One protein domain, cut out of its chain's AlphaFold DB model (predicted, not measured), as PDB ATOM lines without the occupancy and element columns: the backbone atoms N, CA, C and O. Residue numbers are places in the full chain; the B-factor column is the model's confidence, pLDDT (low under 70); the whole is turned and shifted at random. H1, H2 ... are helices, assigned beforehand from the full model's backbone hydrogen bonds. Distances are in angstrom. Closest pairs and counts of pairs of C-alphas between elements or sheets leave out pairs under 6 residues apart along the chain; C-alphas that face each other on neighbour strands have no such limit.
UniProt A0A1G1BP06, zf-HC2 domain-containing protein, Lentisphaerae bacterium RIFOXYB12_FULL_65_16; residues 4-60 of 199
ATOM      1  N   ILE A   4      12.476 -39.149  17.771       74.12
ATOM      2  CA  ILE A   4      13.328 -39.733  16.731       74.12
ATOM      3  C   ILE A   4      14.438 -38.768  16.286       74.12
ATOM      4  O   ILE A   4      15.560 -39.210  16.098       74.12
ATOM      5  N   HIS A   5      14.189 -37.456  16.196       79.81
ATOM      6  CA  HIS A   5      15.234 -36.487  15.825       79.81
ATOM      7  C   HIS A   5      16.325 -36.365  16.893       79.81
ATOM      8  O   HIS A   5      17.499 -36.232  16.568       79.81
ATOM      9  N   THR A   6      15.942 -36.415  18.170       80.44
ATOM     10  CA  THR A   6      16.878 -36.231  19.289       80.44
ATOM     11  C   THR A   6      17.765 -37.456  19.515       80.44
ATOM     12  O   THR A   6      18.856 -37.323  20.055       80.44
ATOM     13  N   ASN A   7      17.313 -38.646  19.107       82.31
ATOM     14  CA  ASN A   7      18.022 -39.912  19.321       82.31
ATOM     15  C   ASN A   7      18.251 -40.692  18.018       82.31
ATOM     16  O   ASN A   7      18.371 -41.915  18.058       82.31
ATOM     17  N   PHE A   8      18.289 -40.003  16.878       83.06
ATOM     18  CA  PHE A   8      18.284 -40.632  15.557       83.06
ATOM     19  C   PHE A   8      19.399 -41.668  15.389       83.06
ATOM     20  O   PHE A   8      19.118 -42.805  15.025       83.06
ATOM     21  N   ASP A   9      20.628 -41.314  15.770       79.75
ATOM     22  CA  ASP A   9      21.797 -42.190  15.648       79.75
ATOM     23  C   ASP A   9      21.610 -43.496  16.459       79.75
ATOM     24  O   ASP A   9      21.934 -44.584  15.995       79.75
ATOM     25  N   ARG A  10      20.981 -43.436  17.645       83.88
ATOM     26  CA  ARG A  10      20.678 -44.635  18.454       83.88
ATOM     27  C   ARG A  10      19.631 -45.528  17.788       83.88
ATOM     28  O   ARG A  10      19.756 -46.750  17.835       83.88
ATOM     29  N   TRP A  11      18.595 -44.927  17.205       85.19
ATOM     30  CA  TRP A  11      17.548 -45.655  16.486       85.19
ATOM     31  C   TRP A  11      18.090 -46.290  15.203       85.19
ATOM     32  O   TRP A  11      17.718 -47.414  14.879       85.19
ATOM     33  N   LEU A  12      19.002 -45.610  14.509       82.56
ATOM     34  CA  LEU A  12      19.622 -46.096  13.281       82.56
ATOM     35  C   LEU A  12      20.583 -47.263  13.551       82.56
ATOM     36  O   LEU A  12      20.476 -48.298  12.897       82.56
ATOM     37  N   ILE A  13      21.414 -47.173  14.595       82.50
ATOM     38  CA  ILE A  13      22.282 -48.277  15.042       82.50
ATOM     39  C   ILE A  13      21.449 -49.511  15.433       82.50
ATOM     40  O   ILE A  13      21.748 -50.625  15.000       82.50
ATOM     41  N   ALA A  14      20.364 -49.325  16.195       83.62
ATOM     42  CA  ALA A  14      19.455 -50.418  16.550       83.62
ATOM     43  C   ALA A  14      18.752 -51.020  15.316       83.62
ATOM     44  O   ALA A  14      18.494 -52.223  15.271       83.62
ATOM     45  N   ALA A  15      18.476 -50.213  14.284       80.50
ATOM     46  CA  ALA A  15      17.929 -50.695  13.017       80.50
ATOM     47  C   ALA A  15      18.909 -51.590  12.258       80.50
ATOM     48  O   ALA A  15      18.494 -52.633  11.747       80.50
ATOM     49  N   VAL A  16      20.189 -51.210  12.215       77.44
ATOM     50  CA  VAL A  16      21.254 -51.961  11.533       77.44
ATOM     51  C   VAL A  16      21.536 -53.293  12.231       77.44
ATOM     52  O   VAL A  16      21.680 -54.315  11.561       77.44
ATOM     53  N   HIS A  17      21.554 -53.315  13.566       78.19
ATOM     54  CA  HIS A  17      21.774 -54.543  14.339       78.19
ATOM     55  C   HIS A  17      20.533 -55.443  14.467       78.19
ATOM     56  O   HIS A  17      20.651 -56.588  14.893       78.19
ATOM     57  N   GLY A  18      19.356 -54.967  14.044       78.56
ATOM     58  CA  GLY A  18      18.104 -55.726  14.118       78.56
ATOM     59  C   GLY A  18      17.418 -55.688  15.487       78.56
ATOM     60  O   GLY A  18      16.439 -56.406  15.680       78.56
ATOM     61  N   ASP A  19      17.871 -54.819  16.390       85.50
ATOM     62  CA  ASP A  19      17.428 -54.711  17.787       85.50
ATOM     63  C   ASP A  19      16.115 -53.919  17.972       85.50
ATOM     64  O   ASP A  19      15.614 -53.802  19.088       85.50
ATOM     65  N   LEU A  20      15.544 -53.367  16.894       83.75
ATOM     66  CA  LEU A  20      14.246 -52.676  16.921       83.75
ATOM     67  C   LEU A  20      13.067 -53.656  16.906       83.75
ATOM     68  O   LEU A  20      13.031 -54.588  16.086       83.75
ATOM     69  N   SER A  21      12.043 -53.366  17.720       85.06
ATOM     70  CA  SER A  21      10.744 -54.038  17.622       85.06
ATOM     71  C   SER A  21      10.063 -53.743  16.276       85.06
ATOM     72  O   SER A  21      10.417 -52.811  15.546       85.06
ATOM     73  N   THR A  22       9.060 -54.541  15.913       83.25
ATOM     74  CA  THR A  22       8.269 -54.318  14.693       83.25
ATOM     75  C   THR A  22       7.544 -52.972  14.695       83.25
ATOM     76  O   THR A  22       7.522 -52.311  13.656       83.25
ATOM     77  N   GLU A  23       7.011 -52.531  15.840       83.62
ATOM     78  CA  GLU A  23       6.351 -51.225  15.962       83.62
ATOM     79  C   GLU A  23       7.354 -50.070  15.837       83.62
ATOM     80  O   GLU A  23       7.108 -49.092  15.131       83.62
ATOM     81  N   GLU A  24       8.519 -50.194  16.474       82.75
ATOM     82  CA  GLU A  24       9.573 -49.176  16.437       82.75
ATOM     83  C   GLU A  24      10.173 -49.028  15.034       82.75
ATOM     84  O   GLU A  24      10.399 -47.915  14.552       82.75
ATOM     85  N   ARG A  25      10.361 -50.147  14.325       83.25
ATOM     86  CA  ARG A  25      10.816 -50.147  12.930       83.25
ATOM     87  C   ARG A  25       9.807 -49.460  12.007       83.25
ATOM     88  O   ARG A  25      10.208 -48.728  11.102       83.25
ATOM     89  N   GLN A  26       8.508 -49.663  12.232       83.88
ATOM     90  CA  GLN A  26       7.460 -49.010  11.448       83.88
ATOM     91  C   GLN A  26       7.442 -47.492  11.682       83.88
ATOM     92  O   GLN A  26       7.397 -46.736  10.712       83.88
ATOM     93  N   LEU A  27       7.583 -47.049  12.937       86.25
ATOM     94  CA  LEU A  27       7.680 -45.628  13.295       86.25
ATOM     95  C   LEU A  27       8.920 -44.949  12.696       86.25
ATOM     96  O   LEU A  27       8.831 -43.822  12.203       86.25
ATOM     97  N   LEU A  28      10.072 -45.627  12.703       83.69
ATOM     98  CA  LEU A  28      11.296 -45.112  12.087       83.69
ATOM     99  C   LEU A  28      11.136 -44.971  10.567       83.69
ATOM    100  O   LEU A  28      11.457 -43.922  10.013       83.69
ATOM    101  N   ASN A  29      10.580 -45.984   9.897       83.62
ATOM    102  CA  ASN A  29      10.347 -45.949   8.451       83.62
ATOM    103  C   ASN A  29       9.359 -44.844   8.050       83.62
ATOM    104  O   ASN A  29       9.618 -44.098   7.107       83.62
ATOM    105  N   GLU A  30       8.259 -44.684   8.788       87.38
ATOM    106  CA  GLU A  30       7.296 -43.605   8.559       87.38
ATOM    107  C   GLU A  30       7.938 -42.221   8.761       87.38
ATOM    108  O   GLU A  30       7.700 -41.285   7.993       87.38
ATOM    109  N   HIS A  31       8.831 -42.091   9.744       85.94
ATOM    110  CA  HIS A  31       9.580 -40.860   9.964       85.94
ATOM    111  C   HIS A  31      10.570 -40.547   8.827       85.94
ATOM    112  O   HIS A  31      10.644 -39.399   8.386       85.94
ATOM    113  N   LEU A  32      11.288 -41.546   8.302       84.44
ATOM    114  CA  LEU A  32      12.231 -41.389   7.181       84.44
ATOM    115  C   LEU A  32      11.531 -40.996   5.863       84.44
ATOM    116  O   LEU A  32      12.087 -40.247   5.048       84.44
ATOM    117  N   VAL A  33      10.284 -41.430   5.660       86.38
ATOM    118  CA  VAL A  33       9.448 -40.997   4.522       86.38
ATOM    119  C   VAL A  33       9.034 -39.529   4.655       86.38
ATOM    120  O   VAL A  33       8.974 -38.813   3.656       86.38
ATOM    121  N   ASN A  34       8.831 -39.048   5.880       85.50
ATOM    122  CA  ASN A  34       8.347 -37.691   6.132       85.50
ATOM    123  C   ASN A  34       9.463 -36.659   6.385       85.50
ATOM    124  O   ASN A  34       9.214 -35.461   6.269       85.50
ATOM    125  N   CYS A  35      10.694 -37.087   6.694       87.88
ATOM    126  CA  CYS A  35      11.807 -36.189   7.001       87.88
ATOM    127  C   CYS A  35      13.016 -36.385   6.070       87.88
ATOM    128  O   CYS A  35      13.748 -37.371   6.155       87.88
ATOM    129  N   ALA A  36      13.265 -35.398   5.203       83.44
ATOM    130  CA  ALA A  36      14.357 -35.422   4.223       83.44
ATOM    131  C   ALA A  36      15.765 -35.270   4.835       83.44
ATOM    132  O   ALA A  36      16.761 -35.569   4.174       83.44
ATOM    133  N   GLU A  37      15.865 -34.765   6.066       83.88
ATOM    134  CA  GLU A  37      17.134 -34.637   6.791       83.88
ATOM    135  C   GLU A  37      17.565 -35.986   7.376       83.88
ATOM    136  O   GLU A  37      18.659 -36.466   7.085       83.88
ATOM    137  N   CYS A  38      16.663 -36.649   8.105       82.81
ATOM    138  CA  CYS A  38      16.895 -37.981   8.662       82.81
ATOM    139  C   CYS A  38      17.135 -39.031   7.566       82.81
ATOM    140  O   CYS A  38      17.987 -39.901   7.720       82.81
ATOM    141  N   ARG A  39      16.446 -38.918   6.420       84.38
ATOM    142  CA  ARG A  39      16.651 -39.816   5.274       84.38
ATOM    143  C   ARG A  39      18.075 -39.773   4.730       84.38
ATOM    144  O   ARG A  39      18.706 -40.819   4.621       84.38
ATOM    145  N   ARG A  40      18.597 -38.577   4.447       83.62
ATOM    146  CA  ARG A  40      19.969 -38.419   3.936       83.62
ATOM    147  C   ARG A  40      20.995 -39.009   4.899       83.62
ATOM    148  O   ARG A  40      21.868 -39.756   4.484       83.62
ATOM    149  N   ARG A  41      20.811 -38.770   6.198       81.94
ATOM    150  CA  ARG A  41      21.686 -39.318   7.240       81.94
ATOM    151  C   ARG A  41      21.652 -40.853   7.306       81.94
ATOM    152  O   ARG A  41      22.697 -41.465   7.484       81.94
ATOM    153  N   SER A  42      20.488 -41.482   7.100       80.38
ATOM    154  CA  SER A  42      20.395 -42.950   7.006       80.38
ATOM    155  C   SER A  42      21.034 -43.535   5.744       80.38
ATOM    156  O   SER A  42      21.597 -44.626   5.794       80.38
ATOM    157  N   GLU A  43      20.965 -42.819   4.620       82.38
ATOM    158  CA  GLU A  43      21.591 -43.235   3.360       82.38
ATOM    159  C   GLU A  43      23.124 -43.173   3.458       82.38
ATOM    160  O   GLU A  43      23.802 -44.088   2.990       82.38
ATOM    161  N   ASP A  44      23.660 -42.149   4.132       76.88
ATOM    162  CA  ASP A  44      25.096 -41.995   4.376       76.88
ATOM    163  C   ASP A  44      25.653 -43.132   5.252       76.88
ATOM    164  O   ASP A  44      26.675 -43.734   4.915       76.88
ATOM    165  N   GLU A  45      24.971 -43.491   6.346       73.88
ATOM    166  CA  GLU A  45      25.397 -44.613   7.197       73.88
ATOM    167  C   GLU A  45      25.272 -45.968   6.489       73.88
ATOM    168  O   GLU A  45      26.180 -46.796   6.582       73.88
ATOM    169  N   ALA A  46      24.205 -46.187   5.713       74.75
ATOM    170  CA  ALA A  46      24.051 -47.405   4.918       74.75
ATOM    171  C   ALA A  46      25.154 -47.542   3.852       74.75
ATOM    172  O   ALA A  46      25.643 -48.647   3.598       74.75
ATOM    173  N   ALA A  47      25.586 -46.430   3.251       70.94
ATOM    174  CA  ALA A  47      26.705 -46.414   2.315       70.94
ATOM    175  C   ALA A  47      28.035 -46.767   3.004       70.94
ATOM    176  O   ALA A  47      28.823 -47.545   2.459       70.94
ATOM    177  N   VAL A  48      28.273 -46.249   4.213       72.31
ATOM    178  CA  VAL A  48      29.468 -46.569   5.012       72.31
ATOM    179  C   VAL A  48      29.482 -48.041   5.424       72.31
ATOM    180  O   VAL A  48      30.507 -48.704   5.251       72.31
ATOM    181  N   GLU A  49      28.356 -48.581   5.888       74.19
ATOM    182  CA  GLU A  49      28.246 -49.995   6.263       74.19
ATOM    183  C   GLU A  49      28.452 -50.914   5.051       74.19
ATOM    184  O   GLU A  49      29.160 -51.918   5.129       74.19
ATOM    185  N   HIS A  50      27.932 -50.534   3.880       72.38
ATOM    186  CA  HIS A  50      28.161 -51.277   2.643       72.38
ATOM    187  C   HIS A  50      29.648 -51.319   2.256       72.38
ATOM    188  O   HIS A  50      30.181 -52.378   1.910       72.38
ATOM    189  N   VAL A  51      30.355 -50.189   2.367       68.44
ATOM    190  CA  VAL A  51      31.807 -50.130   2.146       68.44
ATOM    191  C   VAL A  51      32.546 -50.980   3.181       68.44
ATOM    192  O   VAL A  51      33.456 -51.729   2.820       68.44
ATOM    193  N   HIS A  52      32.134 -50.938   4.449       71.56
ATOM    194  CA  HIS A  52      32.693 -51.787   5.497       71.56
ATOM    195  C   HIS A  52      32.491 -53.275   5.215       71.56
ATOM    196  O   HIS A  52      33.452 -54.032   5.341       71.56
ATOM    197  N   ALA A  53      31.311 -53.698   4.764       71.81
ATOM    198  CA  ALA A  53      31.027 -55.080   4.389       71.81
ATOM    199  C   ALA A  53      31.890 -55.543   3.202       71.81
ATOM    200  O   ALA A  53      32.462 -56.633   3.242       71.81
ATOM    201  N   ILE A  54      32.070 -54.697   2.180       70.19
ATOM    202  CA  ILE A  54      32.963 -54.977   1.041       70.19
ATOM    203  C   ILE A  54      34.419 -55.119   1.510       70.19
ATOM    204  O   ILE A  54      35.128 -56.040   1.098       70.19
ATOM    205  N   LEU A  55      34.877 -54.227   2.392       65.00
ATOM    206  CA  LEU A  55      36.239 -54.254   2.932       65.00
ATOM    207  C   LEU A  55      36.458 -55.411   3.920       65.00
ATOM    208  O   LEU A  55      37.554 -55.970   3.977       65.00
ATOM    209  N   ALA A  56      35.437 -55.793   4.687       64.88
ATOM    210  CA  ALA A  56      35.470 -56.905   5.633       64.88
ATOM    211  C   ALA A  56      35.427 -58.263   4.918       64.88
ATOM    212  O   ALA A  56      36.220 -59.142   5.250       64.88
ATOM    213  N   GLY A  57      34.600 -58.408   3.876       60.56
ATOM    214  CA  GLY A  57      34.565 -59.594   3.012       60.56
ATOM    215  C   GLY A  57      35.875 -59.831   2.251       60.56
ATOM    216  O   GLY A  57      36.174 -60.952   1.848       60.56
ATOM    217  N   ARG A  58      36.714 -58.795   2.118       56.56
ATOM    218  CA  ARG A  58      38.048 -58.879   1.510       56.56
ATOM    219  C   ARG A  58      39.144 -59.391   2.455       56.56
ATOM    220  O   ARG A  58      40.293 -59.494   2.036       56.56
ATOM    221  N   ARG A  59      38.830 -59.723   3.714       55.16
ATOM    222  CA  ARG A  59      39.822 -60.148   4.723       55.16
ATOM    223  C   ARG A  59      40.118 -61.649   4.741       55.16
ATOM    224  O   ARG A  59      40.506 -62.177   5.779       55.16
ATOM    225  N   VAL A  60      40.023 -62.339   3.608       59.19
ATOM    226  CA  VAL A  60      40.795 -63.581   3.454       59.19
ATOM    227  C   VAL A  60      42.204 -63.148   3.078       59.19
ATOM    228  O   VAL A  60      42.572 -63.098   1.906       59.19
TER     229      VAL A  60
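Overview. This is residues 4 to 60 of the 199 residues of the protein "zf-HC2 domain-containing protein" of Lentisphaerae bacterium RIFOXYB12_FULL_65_16 (UniProt A0A1G1BP06). A long helix, H3, and a shorter one, H2, meet near their ends at a corner and make a V, and the short helix H1 lies over the opening of the V, to one side of it and near both arms. The far part of H3 and the tail after it, residues 50 to 60, stick out from this body and make much of the length. The printed part has 57 residues with three named helices, in the order H1, H2, H3, and no named strand; the class is all helix. The whole is loose, with a radius of gyration of the C-alphas of 12.8 A, and elongated, spanning 40 by 23 by 17 A.

Along the chain. Start with the longest helix, H3, residues 36 to 57: find C-alpha 36 at (14.357, -35.422, 4.223), from where the helix runs 31.5 A to C-alpha 57 at (34.565, -59.594, 3.012). Just before it in the chain is H2, residues 22 to 34, which is 18.7 A from first to last C-alpha. Earlier still is H1, residues 8 to 17; find its first C-alpha at (18.284, -40.632, 15.557) and follow it for 14.4 A to His 17.

Arrangement. Begin at the link from H2 to H3, where H2 and H3 touch only at the corner. There H2 touches H3 with residues 31 to 33 alone, and H3 touches H2 with residues 38 to 39 alone; the closest C-alphas are those of Leu 32 and Arg 39, 5.1 A apart. The two helices run opposite ways at a steep tilt of 62 degrees. Now look to H1, which is close to H3 but not clearly touching: the closest C-alphas, of Leu 12 and Ser 42, are 7.1 A apart. H1 and H3 run the same way at a tilt of 37 degrees, only just steep. H1 is also close to H2 but not clearly touching, with the C-alphas of Ala 15 and Arg 25 the closest at 7.1 A; they run opposite ways at a steep tilt of 52 degrees. In H1 and H2 every O i to N i+4 pair is within hydrogen-bond range, and in H3 17 of 18 are.

Size, cuts and confidence. The two C-alphas farthest apart are those of Asn 34 and Val 60, at 41.6 A. Residues 50 to 60, of which 50 to 57 belong to H3, stand free; the body without them has 46 residues, spans 23 by 23 by 17 A and has a radius of gyration of 9.8 A. The printed part has no cut, and the links H1 to H2 and H2 to H3 are tight. The mean pLDDT of the printed part is 78.5; look for values under 70 at residue 51 and at residues 55 to 60.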